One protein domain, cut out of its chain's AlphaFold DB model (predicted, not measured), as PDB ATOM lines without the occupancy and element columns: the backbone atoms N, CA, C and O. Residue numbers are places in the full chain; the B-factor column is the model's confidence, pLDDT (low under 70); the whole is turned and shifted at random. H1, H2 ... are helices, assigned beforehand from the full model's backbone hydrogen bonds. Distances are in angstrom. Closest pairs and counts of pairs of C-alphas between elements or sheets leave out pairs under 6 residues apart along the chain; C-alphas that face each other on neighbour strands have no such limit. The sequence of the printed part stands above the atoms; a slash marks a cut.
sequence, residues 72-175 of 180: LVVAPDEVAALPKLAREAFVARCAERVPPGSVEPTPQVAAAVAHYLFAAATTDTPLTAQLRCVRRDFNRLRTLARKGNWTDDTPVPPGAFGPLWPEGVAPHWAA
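AT A GLANCE: This is residues 72 to 175 of the 180 residues of an uncharacterized protein of Gemmataceae bacterium (UniProt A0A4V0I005). A long helix, H4, makes the spine of this domain, with the shorter H2 side by side with it and running opposite ways. H3 turns off at a corner near the beginning of H4, its residues 107 to 112 sticking out, while the short H1 sits near the beginning of H2. After H4, a long stretch without a named element, residues 148 to 171, folds back along the H2 and H4 pair to the short H5 at the far end. The printed part has 104 residues with five named helices, H1 to H5 in chain order, and no named strand; its class is all helix. It is compact, with a radius of gyration of the C-alphas of 14.6 A, and spans 37 by 32 by 26 A.

IN THESE COORDINATES: Find C-alpha 126 at (171.771, 164.270, 254.591); from there H4, residues 126 to 147, runs 31.6 A to C-alpha 147 at (158.835, 138.186, 242.183). H2, residues 84 to 95, is 16.9 A long, and H3, residues 107 to 120, is 20.2 A long. H1, residues 76 to 80, begins at C-alpha 76 at (167.101, 143.208, 261.961). H5 holds residues 172 to 175.

HOW THE PARTS SIT: Start at H4 and look at its residues 134 to 141, which alone touch H2; the closest C-alphas, those of Cys 94 and Val 134, are 6.8 A apart. These two helices stand at a shallow tilt of 19 degrees, opposite ways. Look next at residues 117 to 120 of H3 and 127 to 128 of H4: the two helices only just touch, with 3 pairs of C-alphas within 8 A, and only at the corner by their link. The closest C-alphas there, those of Ala 120 and Thr 128, are 6.3 A apart, and the helices are about perpendicular, at 86 degrees. H1 is close to H2 but not clearly touching, with the closest C-alphas, Val 79 and Arg 87, 6.5 A apart. H1 and H4 are only just apart, at 8.2 A. H5 touches no helix. In H1, H2 and H4 every O i to N i+4 pair is within hydrogen-bond range, in H3 9 of 10 are, and H5 is too short for such a pair.

THE WHOLE: The two C-alphas farthest apart, those of Gln 108 and Gly 148, are 39.9 A apart. The printed part has no cut from residue 72 to 175. The links H2 to H3 and H4 to H5 are long, with 11 and 24 residues; H1 to H2 and H3 to H4 are tight. The mean pLDDT of the printed part is 80.6, and residues 102 to 124 are under 70.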
ATOM      1  N   LEU A  72     162.272 154.156 258.578       84.88
ATOM      2  CA  LEU A  72     163.380 154.365 257.637       84.88
ATOM      3  C   LEU A  72     164.526 153.387 257.899       84.88
ATOM      4  O   LEU A  72     165.166 152.917 256.961       84.88
ATOM      5  N   VAL A  73     164.757 153.068 259.170       84.19
ATOM      6  CA  VAL A  73     165.734 152.065 259.585       84.19
ATOM      7  C   VAL A  73     165.130 150.683 259.345       84.19
ATOM      8  O   VAL A  73     164.023 150.397 259.799       84.19
ATOM      9  N   VAL A  74     165.844 149.843 258.595       85.25
ATOM     10  CA  VAL A  74     165.448 148.449 258.358       85.25
ATOM     11  C   VAL A  74     165.651 147.669 259.654       85.25
ATOM     12  O   VAL A  74     166.740 147.708 260.225       85.25
ATOM     13  N   ALA A  75     164.610 146.985 260.126       85.25
ATOM     14  CA  ALA A  75     164.709 146.190 261.347       85.25
ATOM     15  C   ALA A  75     165.555 144.922 261.105       85.25
ATOM     16  O   ALA A  75     165.526 144.374 259.999       85.25
ATOM     17  N   PRO A  76     166.278 144.410 262.115       80.69
ATOM     18  CA  PRO A  76     167.101 143.208 261.961       80.69
ATOM     19  C   PRO A  76     166.280 141.989 261.514       80.69
ATOM     20  O   PRO A  76     166.711 141.255 260.627       80.69
ATOM     21  N   ASP A  77     165.057 141.836 262.028       86.81
ATOM     22  CA  ASP A  77     164.146 140.750 261.644       86.81
ATOM     23  C   ASP A  77     163.719 140.836 260.169       86.81
ATOM     24  O   ASP A  77     163.558 139.821 259.489       86.81
ATOM     25  N   GLU A  78     163.579 142.056 259.633       87.00
ATOM     26  CA  GLU A  78     163.276 142.265 258.215       87.00
ATOM     27  C   GLU A  78     164.450 141.845 257.320       87.00
ATOM     28  O   GLU A  78     164.226 141.306 256.235       87.00
ATOM     29  N   VAL A  79     165.690 142.072 257.768       88.06
ATOM     30  CA  VAL A  79     166.894 141.611 257.061       88.06
ATOM     31  C   VAL A  79     167.013 140.093 257.149       88.06
ATOM     32  O   VAL A  79     167.293 139.456 256.138       88.06
ATOM     33  N   ALA A  80     166.751 139.498 258.316       88.19
ATOM     34  CA  ALA A  80     166.796 138.049 258.516       88.19
ATOM     35  C   ALA A  80     165.822 137.294 257.594       88.19
ATOM     36  O   ALA A  80     166.137 136.197 257.138       88.19
ATOM     37  N   ALA A  81     164.684 137.909 257.254       92.19
ATOM     38  CA  ALA A  81     163.698 137.354 256.330       92.19
ATOM     39  C   ALA A  81     164.137 137.337 254.848       92.19
ATOM     40  O   ALA A  81     163.433 136.763 254.015       92.19
ATOM     41  N   LEU A  82     165.251 137.986 254.485       88.94
ATOM     42  CA  LEU A  82     165.810 137.901 253.134       88.94
ATOM     43  C   LEU A  82     166.634 136.618 252.951       88.94
ATOM     44  O   LEU A  82     167.285 136.186 253.906       88.94
ATOM     45  N   PRO A  83     166.704 136.077 251.719       93.06
ATOM     46  CA  PRO A  83     167.636 135.007 251.395       93.06
ATOM     47  C   PRO A  83     169.092 135.388 251.676       93.06
ATOM     48  O   PRO A  83     169.462 136.563 251.579       93.06
ATOM     49  N   LYS A  84     169.938 134.405 251.988       90.88
ATOM     50  CA  LYS A  84     171.332 134.604 252.413       90.88
ATOM     51  C   LYS A  84     172.124 135.520 251.474       90.88
ATOM     52  O   LYS A  84     172.625 136.546 251.931       90.88
ATOM     53  N   LEU A  85     172.163 135.216 250.176       90.62
ATOM     54  CA  LEU A  85     172.888 136.034 249.194       90.62
ATOM     55  C   LEU A  85     172.299 137.447 249.043       90.62
ATOM     56  O   LEU A  85     173.027 138.403 248.783       90.62
ATOM     57  N   ALA A  86     170.992 137.620 249.270       89.44
ATOM     58  CA  ALA A  86     170.362 138.939 249.278       89.44
ATOM     59  C   ALA A  86     170.760 139.771 250.504       89.44
ATOM     60  O   ALA A  86     170.924 140.986 250.378       89.44
ATOM     61  N   ARG A  87     170.960 139.137 251.668       90.38
ATOM     62  CA  ARG A  87     171.502 139.808 252.861       90.38
ATOM     63  C   ARG A  87     172.933 140.274 252.625       90.38
ATOM     64  O   ARG A  87     173.233 141.431 252.895       90.38
ATOM     65  N   GLU A  88     173.787 139.410 252.085       87.75
ATOM     66  CA  GLU A  88     175.187 139.740 251.787       87.75
ATOM     67  C   GLU A  88     175.285 140.889 250.775       87.75
ATOM     68  O   GLU A  88     175.962 141.884 251.033       87.75
ATOM     69  N   ALA A  89     174.521 140.819 249.679       87.12
ATOM     70  CA  ALA A  89     174.459 141.892 248.689       87.12
ATOM     71  C   ALA A  89     173.939 143.211 249.289       87.12
ATOM     72  O   ALA A  89     174.440 144.285 248.960       87.12
ATOM     73  N   PHE A  90     172.947 143.146 250.184       88.19
ATOM     74  CA  PHE A  90     172.436 144.322 250.882       88.19
ATOM     75  C   PHE A  90     173.487 144.948 251.805       88.19
ATOM     76  O   PHE A  90     173.665 146.163 251.783       88.19
ATOM     77  N   VAL A  91     174.213 144.138 252.581       86.69
ATOM     78  CA  VAL A  91     175.283 144.614 253.472       86.69
ATOM     79  C   VAL A  91     176.416 145.252 252.670       86.69
ATOM     80  O   VAL A  91     176.823 146.367 252.995       86.69
ATOM     81  N   ALA A  92     176.867 144.608 251.589       84.56
ATOM     82  CA  ALA A  92     177.886 145.163 250.699       84.56
ATOM     83  C   ALA A  92     177.447 146.523 250.129       84.56
ATOM     84  O   ALA A  92     178.188 147.504 250.178       84.56
ATOM     85  N   ARG A  93     176.187 146.619 249.690       85.00
ATOM     86  CA  ARG A  93     175.606 147.864 249.176       85.00
ATOM     87  C   ARG A  93     175.490 148.960 250.237       85.00
ATOM     88  O   ARG A  93     175.634 150.137 249.917       85.00
ATOM     89  N   CYS A  94     175.211 148.600 251.487       82.62
ATOM     90  CA  CYS A  94     175.211 149.541 252.604       82.62
ATOM     91  C   CYS A  94     176.621 150.060 252.899       82.62
ATOM     92  O   CYS A  94     176.767 151.258 253.122       82.62
ATOM     93  N   ALA A  95     177.645 149.204 252.841       82.25
ATOM     94  CA  ALA A  95     179.035 149.611 253.035       82.25
ATOM     95  C   ALA A  95     179.484 150.647 251.987       82.25
ATOM     96  O   ALA A  95     180.096 151.644 252.348       82.25
ATOM     97  N   GLU A  96     179.077 150.494 250.721       81.75
ATOM     98  CA  GLU A  96     179.339 151.483 249.655       81.75
ATOM     99  C   GLU A  96     178.729 152.871 249.924       81.75
ATOM    100  O   GLU A  96     179.121 153.848 249.288       81.75
ATOM    101  N   ARG A  97     177.737 152.980 250.819       82.06
ATOM    102  CA  ARG A  97     177.081 154.251 251.175       82.06
ATOM    103  C   ARG A  97     177.717 154.941 252.377       82.06
ATOM    104  O   ARG A  97     177.325 156.068 252.688       82.06
ATOM    105  N   VAL A  98     178.632 154.269 253.064       81.06
ATOM    106  CA  VAL A  98     179.313 154.792 254.244       81.06
ATOM    107  C   VAL A  98     180.623 155.439 253.786       81.06
ATOM    108  O   VAL A  98     181.376 154.812 253.042       81.06
ATOM    109  N   PRO A  99     180.908 156.693 254.180       77.81
ATOM    110  CA  PRO A  99     182.155 157.340 253.802       77.81
ATOM    111  C   PRO A  99     183.364 156.560 254.353       77.81
ATOM    112  O   PRO A  99     183.347 156.148 255.518       77.81
ATOM    113  N   PRO A 100     184.430 156.368 253.552       74.94
ATOM    114  CA  PRO A 100     185.636 155.689 254.014       74.94
ATOM    115  C   PRO A 100     186.247 156.450 255.198       74.94
ATOM    116  O   PRO A 100     186.396 157.669 255.157       74.94
ATOM    117  N   GLY A 101     186.580 155.732 256.274       73.50
ATOM    118  CA  GLY A 101     187.156 156.316 257.491       73.50
ATOM    119  C   GLY A 101     186.144 156.743 258.559       73.50
ATOM    120  O   GLY A 101     186.555 157.258 259.600       73.50
ATOM    121  N   SER A 102     184.837 156.510 258.370       64.88
ATOM    122  CA  SER A 102     183.875 156.698 259.459       64.88
ATOM    123  C   SER A 102     183.983 155.564 260.487       64.88
ATOM    124  O   SER A 102     183.277 154.570 260.394       64.88
ATOM    125  N   VAL A 103     184.877 155.758 261.458       56.91
ATOM    126  CA  VAL A 103     184.867 155.209 262.826       56.91
ATOM    127  C   VAL A 103     184.756 153.677 262.958       56.91
ATOM    128  O   VAL A 103     183.719 153.076 262.691       56.91
ATOM    129  N   GLU A 104     185.803 153.062 263.516       59.94
ATOM    130  CA  GLU A 104     185.750 151.717 264.111       59.94
ATOM    131  C   GLU A 104     184.553 151.623 265.080       59.94
ATOM    132  O   GLU A 104     184.493 152.395 266.045       59.94
ATOM    133  N   PRO A 105     183.574 150.732 264.841       57.84
ATOM    134  CA  PRO A 105     182.355 150.681 265.630       57.84
ATOM    135  C   PRO A 105     182.664 150.138 267.027       57.84
ATOM    136  O   PRO A 105     182.610 148.939 267.285       57.84
ATOM    137  N   THR A 106     182.965 151.032 267.964       69.06
ATOM    138  CA  THR A 106     182.985 150.672 269.378       69.06
ATOM    139  C   THR A 106     181.546 150.443 269.857       69.06
ATOM    140  O   THR A 106     180.617 151.133 269.419       69.06
ATOM    141  N   PRO A 107     181.312 149.490 270.776       67.19
ATOM    142  CA  PRO A 107     179.969 149.168 271.258       67.19
ATOM    143  C   PRO A 107     179.245 150.368 271.896       67.19
ATOM    144  O   PRO A 107     178.020 150.443 271.827       67.19
ATOM    145  N   GLN A 108     179.970 151.353 272.449       59.66
ATOM    146  CA  GLN A 108     179.364 152.603 272.931       59.66
ATOM    147  C   GLN A 108     178.885 153.532 271.798       59.66
ATOM    148  O   GLN A 108     177.860 154.199 271.947       59.66
ATOM    149  N   VAL A 109     179.576 153.563 270.652       58.44
ATOM    150  CA  VAL A 109     179.179 154.377 269.491       58.44
ATOM    151  C   VAL A 109     177.930 153.795 268.825       58.44
ATOM    152  O   VAL A 109     177.056 154.555 268.418       58.44
ATOM    153  N   ALA A 110     177.769 152.469 268.805       61.34
ATOM    154  CA  ALA A 110     176.588 151.814 268.233       61.34
ATOM    155  C   ALA A 110     175.265 152.265 268.890       61.34
ATOM    156  O   ALA A 110     174.287 152.550 268.194       61.34
ATOM    157  N   ALA A 111     175.241 152.400 270.221       57.47
ATOM    158  CA  ALA A 111     174.055 152.847 270.957       57.47
ATOM    159  C   ALA A 111     173.747 154.342 270.732       57.47
ATOM    160  O   ALA A 111     172.590 154.723 270.547       57.47
ATOM    161  N   ALA A 112     174.779 155.193 270.681       52.50
ATOM    162  CA  ALA A 112     174.631 156.623 270.406       52.50
ATOM    163  C   ALA A 112     174.185 156.893 268.956       52.50
ATOM    164  O   ALA A 112     173.333 157.750 268.715       52.50
ATOM    165  N   VAL A 113     174.698 156.118 267.995       61.09
ATOM    166  CA  VAL A 113     174.308 156.184 266.580       61.09
ATOM    167  C   VAL A 113     172.843 155.791 266.401       61.09
ATOM    168  O   VAL A 113     172.129 156.481 265.679       61.09
ATOM    169  N   ALA A 114     172.344 154.771 267.107       59.53
ATOM    170  CA  ALA A 114     170.923 154.412 267.074       59.53
ATOM    171  C   ALA A 114     170.011 155.566 267.540       59.53
ATOM    172  O   ALA A 114     168.980 155.833 266.920       59.53
ATOM    173  N   HIS A 115     170.419 156.298 268.581       50.84
ATOM    174  CA  HIS A 115     169.669 157.439 269.114       50.84
ATOM    175  C   HIS A 115     169.721 158.668 268.181       50.84
ATOM    176  O   HIS A 115     168.705 159.338 267.977       50.84
ATOM    177  N   TYR A 116     170.875 158.934 267.555       54.00
ATOM    178  CA  TYR A 116     171.039 159.985 266.542       54.00
ATOM    179  C   TYR A 116     170.302 159.668 265.236       54.00
ATOM    180  O   TYR A 116     169.732 160.568 264.631       54.00
ATOM    181  N   LEU A 117     170.250 158.401 264.817       56.72
ATOM    182  CA  LEU A 117     169.477 157.950 263.655       56.72
ATOM    183  C   LEU A 117     167.972 158.166 263.861       56.72
ATOM    184  O   LEU A 117     167.287 158.613 262.941       56.72
ATOM    185  N   PHE A 118     167.465 157.913 265.073       56.16
ATOM    186  CA  PHE A 118     166.071 158.185 265.434       56.16
ATOM    187  C   PHE A 118     165.754 159.688 265.463       56.16
ATOM    188  O   PHE A 118     164.703 160.105 264.977       56.16
ATOM    189  N   ALA A 119     166.671 160.511 265.985       50.44
ATOM    190  CA  ALA A 119     166.522 161.966 266.030       50.44
ATOM    191  C   ALA A 119     166.689 162.633 264.649       50.44
ATOM    192  O   ALA A 119     165.992 163.592 264.336       50.44
ATOM    193  N   ALA A 120     167.567 162.111 263.790       51.78
ATOM    194  CA  ALA A 120     167.761 162.610 262.432       51.78
ATOM    195  C   ALA A 120     166.593 162.238 261.511       51.78
ATOM    196  O   ALA A 120     166.236 163.026 260.644       51.78
ATOM    197  N   ALA A 121     165.936 161.093 261.727       53.31
ATOM    198  CA  ALA A 121     164.789 160.653 260.928       53.31
ATOM    199  C   ALA A 121     163.586 161.623 260.949       53.31
ATOM    200  O   ALA A 121     162.708 161.514 260.091       53.31
ATOM    201  N   THR A 122     163.543 162.577 261.885       58.00
ATOM    202  CA  THR A 122     162.497 163.609 261.981       58.00
ATOM    203  C   THR A 122     162.864 164.931 261.292       58.00
ATOM    204  O   THR A 122     161.990 165.771 261.095       58.00
ATOM    205  N   THR A 123     164.119 165.110 260.864       54.38
ATOM    206  CA  THR A 123     164.611 166.299 260.148       54.38
ATOM    207  C   THR A 123     165.136 165.922 258.758       54.38
ATOM    208  O   THR A 123     165.633 164.817 258.530       54.38
ATOM    209  N   ASP A 124     164.997 166.816 257.775       64.44
ATOM    210  CA  ASP A 124     165.438 166.570 256.391       64.44
ATOM    211  C   ASP A 124     166.966 166.748 256.288       64.44
ATOM    212  O   ASP A 124     167.489 167.721 255.753       64.44
ATOM    213  N   THR A 125     167.696 165.822 256.911       72.94
ATOM    214  CA  THR A 125     169.160 165.814 256.977       72.94
ATOM    215  C   THR A 125     169.763 164.961 255.853       72.94
ATOM    216  O   THR A 125     169.098 164.057 255.331       72.94
ATOM    217  N   PRO A 126     171.051 165.163 255.503       71.31
ATOM    218  CA  PRO A 126     171.771 164.270 254.591       71.31
ATOM    219  C   PRO A 126     171.724 162.795 255.029       71.31
ATOM    220  O   PRO A 126     171.614 161.900 254.189       71.31
ATOM    221  N   LEU A 127     171.721 162.537 256.342       76.25
ATOM    222  CA  LEU A 127     171.590 161.197 256.915       76.25
ATOM    223  C   LEU A 127     170.212 160.584 256.615       76.25
ATOM    224  O   LEU A 127     170.116 159.430 256.206       76.25
ATOM    225  N   THR A 128     169.137 161.367 256.719       78.44
ATOM    226  CA  THR A 128     167.778 160.933 256.352       78.44
ATOM    227  C   THR A 128     167.684 160.567 254.870       78.44
ATOM    228  O   THR A 128     167.045 159.573 254.518       78.44
ATOM    229  N   ALA A 129     168.348 161.319 253.986       80.31
ATOM    230  CA  ALA A 129     168.418 160.988 252.563       80.31
ATOM    231  C   ALA A 129     169.149 159.654 252.320       80.31
ATOM    232  O   ALA A 129     168.657 158.817 251.556       80.31
ATOM    233  N   GLN A 130     170.264 159.408 253.015       82.06
ATOM    234  CA  GLN A 130     170.972 158.125 252.964       82.06
ATOM    235  C   GLN A 130     170.095 156.969 253.462       82.06
ATOM    236  O   GLN A 130     169.959 155.964 252.762       82.06
ATOM    237  N   LEU A 131     169.418 157.128 254.604       84.69
ATOM    238  CA  LEU A 131     168.507 156.115 255.148       84.69
ATOM    239  C   LEU A 131     167.336 155.812 254.209       84.69
ATOM    240  O   LEU A 131     166.986 154.650 254.011       84.69
ATOM    241  N   ARG A 132     166.755 156.832 253.563       86.56
ATOM    242  CA  ARG A 132     165.726 156.635 252.528       86.56
ATOM    243  C   ARG A 132     166.258 155.797 251.368       86.56
ATOM    244  O   ARG A 132     165.532 154.947 250.854       86.56
ATOM    245  N   CYS A 133     167.511 156.003 250.966       87.44
ATOM    246  CA  CYS A 133     168.126 155.214 249.905       87.44
ATOM    247  C   CYS A 133     168.381 153.760 250.337       87.44
ATOM    248  O   CYS A 133     168.041 152.848 249.587       87.44
ATOM    249  N   VAL A 134     168.868 153.533 251.562       87.94
ATOM    250  CA  VAL A 134     169.014 152.185 252.143       87.94
ATOM    251  C   VAL A 134     167.661 151.465 252.201       87.94
ATOM    252  O   VAL A 134     167.527 150.339 251.721       87.94
ATOM    253  N   ARG A 135     166.614 152.136 252.702       90.44
ATOM    254  CA  ARG A 135     165.254 151.580 252.764       90.44
ATOM    255  C   ARG A 135     164.699 151.268 251.376       90.44
ATOM    256  O   ARG A 135     164.019 150.257 251.194       90.44
ATOM    257  N   ARG A 136     164.971 152.123 250.386       90.31
ATOM    258  CA  ARG A 136     164.583 151.902 248.985       90.31
ATOM    259  C   ARG A 136     165.233 150.640 248.427       90.31
ATOM    260  O   ARG A 136     164.529 149.833 247.822       90.31
ATOM    261  N   ASP A 137     166.531 150.464 248.646       90.56
ATOM    262  CA  ASP A 137     167.287 149.310 248.157       90.56
ATOM    263  C   ASP A 137     166.785 148.008 248.803       90.56
ATOM    264  O   ASP A 137     166.509 147.039 248.094       90.56
ATOM    265  N   PHE A 138     166.530 148.022 250.117       91.81
ATOM    266  CA  PHE A 138     165.906 146.903 250.829       91.81
ATOM    267  C   PHE A 138     164.530 146.536 250.248       91.81
ATOM    268  O   PHE A 138     164.268 145.382 249.902       91.81
ATOM    269  N   ASN A 139     163.645 147.524 250.083       92.88
ATOM    270  CA  ASN A 139     162.310 147.300 249.523       92.88
ATOM    271  C   ASN A 139     162.374 146.746 248.092       92.88
ATOM    272  O   ASN A 139     161.544 145.915 247.704       92.88
ATOM    273  N   ARG A 140     163.359 147.194 247.306       92.25
ATOM    274  CA  ARG A 140     163.591 146.719 245.942       92.25
ATOM    275  C   ARG A 140     164.040 145.262 245.937       92.25
ATOM    276  O   ARG A 140     163.415 144.470 245.236       92.25
ATOM    277  N   LEU A 141     165.027 144.896 246.756       92.50
ATOM    278  CA  LEU A 141     165.452 143.504 246.928       92.50
ATOM    279  C   LEU A 141     164.293 142.613 247.351       92.50
ATOM    280  O   LEU A 141     164.044 141.598 246.715       92.50
ATOM    281  N   ARG A 142     163.531 143.019 248.369       94.06
ATOM    282  CA  ARG A 142     162.371 142.259 248.844       94.06
ATOM    283  C   ARG A 142     161.337 142.045 247.740       94.06
ATOM    284  O   ARG A 142     160.757 140.969 247.634       94.06
ATOM    285  N   THR A 143     161.102 143.056 246.907       94.38
ATOM    286  CA  THR A 143     160.179 142.943 245.768       94.38
ATOM    287  C   THR A 143     160.723 141.999 244.694       94.38
ATOM    288  O   THR A 143     159.971 141.169 244.187       94.38
ATOM    289  N   LEU A 144     162.017 142.089 244.368       94.94
ATOM    290  CA  LEU A 144     162.664 141.222 243.379       94.94
ATOM    291  C   LEU A 144     162.725 139.769 243.847       94.94
ATOM    292  O   LEU A 144     162.324 138.889 243.095       94.94
ATOM    293  N   ALA A 145     163.117 139.533 245.098       93.94
ATOM    294  CA  ALA A 145     163.169 138.206 245.696       93.94
ATOM    295  C   ALA A 145     161.796 137.527 245.677       93.94
ATOM    296  O   ALA A 145     161.683 136.381 245.257       93.94
ATOM    297  N   ARG A 146     160.730 138.256 246.037       94.88
ATOM    298  CA  ARG A 146     159.356 137.731 245.973       94.88
ATOM    299  C   ARG A 146     158.889 137.474 244.542       94.88
ATOM    300  O   ARG A 146     158.193 136.498 244.309       94.88
ATOM    301  N   LYS A 147     159.241 138.341 243.590       95.88
ATOM    302  CA  LYS A 147     158.835 138.186 242.183       95.88
ATOM    303  C   LYS A 147     159.588 137.046 241.488       95.88
ATOM    304  O   LYS A 147     159.014 136.379 240.638       95.88
ATOM    305  N   GLY A 148     160.862 136.867 241.822       95.19
ATOM    306  CA  GLY A 148     161.745 135.861 241.239       95.19
ATOM    307  C   GLY A 148     161.838 134.564 242.038       95.19
ATOM    308  O   GLY A 148     162.643 133.722 241.669       95.19
ATOM    309  N   ASN A 149     161.064 134.419 243.123       95.88
ATOM    310  CA  ASN A 149     161.139 133.295 244.064       95.88
ATOM    311  C   ASN A 149     162.580 132.975 244.492       95.88
ATOM    312  O   ASN A 149     162.997 131.820 244.474       95.88
ATOM    313  N   TRP A 150     163.355 134.008 244.833       96.69
ATOM    314  CA  TRP A 150     164.757 133.828 245.201       96.69
ATOM    315  C   TRP A 150     164.881 132.977 246.461       96.69
ATOM    316  O   TRP A 150     164.234 133.244 247.475       96.69
ATOM    317  N   THR A 151     165.748 131.978 246.375       95.81
ATOM    318  CA  THR A 151     166.194 131.129 247.479       95.81
ATOM    319  C   THR A 151     167.549 131.602 247.999       95.81
ATOM    320  O   THR A 151     168.144 132.537 247.455       95.81
ATOM    321  N   ASP A 152     168.056 130.947 249.044       93.19
ATOM    322  CA  ASP A 152     169.379 131.239 249.604       93.19
ATOM    323  C   ASP A 152     170.519 131.061 248.594       93.19
ATOM    324  O   ASP A 152     171.530 131.745 248.720       93.19
ATOM    325  N   ASP A 153     170.325 130.230 247.567       94.56
ATOM    326  CA  ASP A 153     171.319 129.938 246.528       94.56
ATOM    327  C   ASP A 153     171.145 130.788 245.262       94.56
ATOM    328  O   ASP A 153     171.922 130.676 244.314       94.56
ATOM    329  N   THR A 154     170.113 131.635 245.206       94.31
ATOM    330  CA  THR A 154     169.855 132.448 244.015       94.31
ATOM    331  C   THR A 154     170.781 133.669 243.997       94.31
ATOM    332  O   THR A 154     170.679 134.518 244.889       94.31
ATOM    333  N   PRO A 155     171.658 133.820 242.987       93.75
ATOM    334  CA  PRO A 155     172.556 134.963 242.922       93.75
ATOM    335  C   PRO A 155     171.778 136.259 242.675       93.75
ATOM    336  O   PRO A 155     170.856 136.317 241.857       93.75
ATOM    337  N   VAL A 156     172.181 137.328 243.363       94.31
ATOM    338  CA  VAL A 156     171.615 138.665 243.157       94.31
ATOM    339  C   VAL A 156     172.263 139.285 241.916       94.31
ATOM    340  O   VAL A 156     173.481 139.469 241.902       94.31
ATOM    341  N   PRO A 157     171.499 139.644 240.870       91.88
ATOM    342  CA  PRO A 157     172.080 140.256 239.686       91.88
ATOM    343  C   PRO A 157     172.666 141.637 240.027       91.88
ATOM    344  O   PRO A 157     172.043 142.395 240.776       91.88
ATOM    345  N   PRO A 158     173.806 142.031 239.434       84.94
ATOM    346  CA  PRO A 158     174.486 143.288 239.774       84.94
ATOM    347  C   PRO A 158     173.619 144.529 239.495       84.94
ATOM    348  O   PRO A 158     173.684 145.526 240.211       84.94
ATOM    349  N   GLY A 159     172.719 144.454 238.507       89.50
ATOM    350  CA  GLY A 159     171.749 145.509 238.193       89.50
ATOM    351  C   GLY A 159     170.531 145.586 239.130       89.50
ATOM    352  O   GLY A 159     169.681 146.459 238.941       89.50
ATOM    353  N   ALA A 160     170.411 144.703 240.132       90.81
ATOM    354  CA  ALA A 160     169.233 144.611 241.001       90.81
ATOM    355  C   ALA A 160     168.940 145.913 241.753       90.81
ATOM    356  O   ALA A 160     167.774 146.255 241.950       90.81
ATOM    357  N   PHE A 161     169.977 146.653 242.144       86.56
ATOM    358  CA  PHE A 161     169.853 147.873 242.943       86.56
ATOM    359  C   PHE A 161     169.657 149.138 242.101       86.56
ATOM    360  O   PHE A 161     169.107 150.126 242.590       86.56
ATOM    361  N   GLY A 162     170.028 149.108 240.816       89.38
ATOM    362  CA  GLY A 162     170.125 150.304 239.976       89.38
ATOM    363  C   GLY A 162     171.250 151.248 240.432       89.38
ATOM    364  O   GLY A 162     172.190 150.797 241.087       89.38
ATOM    365  N   PRO A 163     171.184 152.550 240.100       89.56
ATOM    366  CA  PRO A 163     172.208 153.509 240.511       89.56
ATOM    367  C   PRO A 163     172.262 153.662 242.039       89.56
ATOM    368  O   PRO A 163     171.224 153.699 242.714       89.56
ATOM    369  N   LEU A 164     173.486 153.739 242.580       83.94
ATOM    370  CA  LEU A 164     173.760 153.823 244.023       83.94
ATOM    371  C   LEU A 164     173.130 155.077 244.634       83.94
ATOM    372  O   LEU A 164     172.463 155.012 245.668       83.94
ATOM    373  N   TRP A 165     173.245 156.207 243.951       84.31
ATOM    374  CA  TRP A 165     172.650 157.466 244.373       84.31
ATOM    375  C   TRP A 165     171.497 157.829 243.435       84.31
ATOM    376  O   TRP A 165     171.597 157.599 242.228       84.31
ATOM    377  N   PRO A 166     170.375 158.354 243.954       82.19
ATOM    378  CA  PRO A 166     169.422 159.066 243.116       82.19
ATOM    379  C   PRO A 166     170.130 160.195 242.361       82.19
ATOM    380  O   PRO A 166     171.115 160.757 242.846       82.19
ATOM    381  N   GLU A 167     169.613 160.534 241.186       82.06
ATOM    382  CA  GLU A 167     170.149 161.622 240.374       82.06
ATOM    383  C   GLU A 167     170.167 162.932 241.183       82.06
ATOM    384  O   GLU A 167     169.168 163.300 241.803       82.06
ATOM    385  N   GLY A 168     171.335 163.578 241.254       81.12
ATOM    386  CA  GLY A 168     171.547 164.803 242.035       81.12
ATOM    387  C   GLY A 168     171.746 164.622 243.549       81.12
ATOM    388  O   GLY A 168     171.816 165.620 244.260       81.12
ATOM    389  N   VAL A 169     171.844 163.387 244.065       83.00
ATOM    390  CA  VAL A 169     171.955 163.099 245.518       83.00
ATOM    391  C   VAL A 169     173.279 162.405 245.884       83.00
ATOM    392  O   VAL A 169     173.443 161.898 246.992       83.00
ATOM    393  N   ALA A 170     174.247 162.357 244.967       84.31
ATOM    394  CA  ALA A 170     175.565 161.810 245.277       84.31
ATOM    395  C   ALA A 170     176.258 162.686 246.341       84.31
ATOM    396  O   ALA A 170     176.388 163.897 246.138       84.31
ATOM    397  N   PRO A 171     176.674 162.119 247.487       82.00
ATOM    398  CA  PRO A 171     177.385 162.888 248.496       82.00
ATOM    399  C   PRO A 171     178.770 163.297 247.976       82.00
ATOM    400  O   PRO A 171     179.351 162.613 247.138       82.00
ATOM    401  N   HIS A 172     179.320 164.393 248.501       82.38
ATOM    402  CA  HIS A 172     180.589 164.966 248.031       82.38
ATOM    403  C   HIS A 172     181.762 163.968 248.047       82.38
ATOM    404  O   HIS A 172     182.533 163.933 247.098       82.38
ATOM    405  N   TRP A 173     181.854 163.098 249.057       80.50
ATOM    406  CA  TRP A 173     182.896 162.064 249.134       80.50
ATOM    407  C   TRP A 173     182.752 160.967 248.066       80.50
ATOM    408  O   TRP A 173     183.729 160.310 247.732       80.50
ATOM    409  N   ALA A 174     181.549 160.764 247.520       82.06
ATOM    410  CA  ALA A 174     181.300 159.839 246.412       82.06
ATOM    411  C   ALA A 174     181.415 160.525 245.041       82.06
ATOM    412  O   ALA A 174     181.349 159.854 244.013       82.06
ATOM    413  N   ALA A 175     181.525 161.857 245.022       80.50
ATOM    414  CA  ALA A 175     181.701 162.645 243.809       80.50
ATOM    415  C   ALA A 175     183.178 162.776 243.411       80.50
ATOM    416  O   ALA A 175     183.460 163.176 242.280       80.50
TER     417      ALA A 175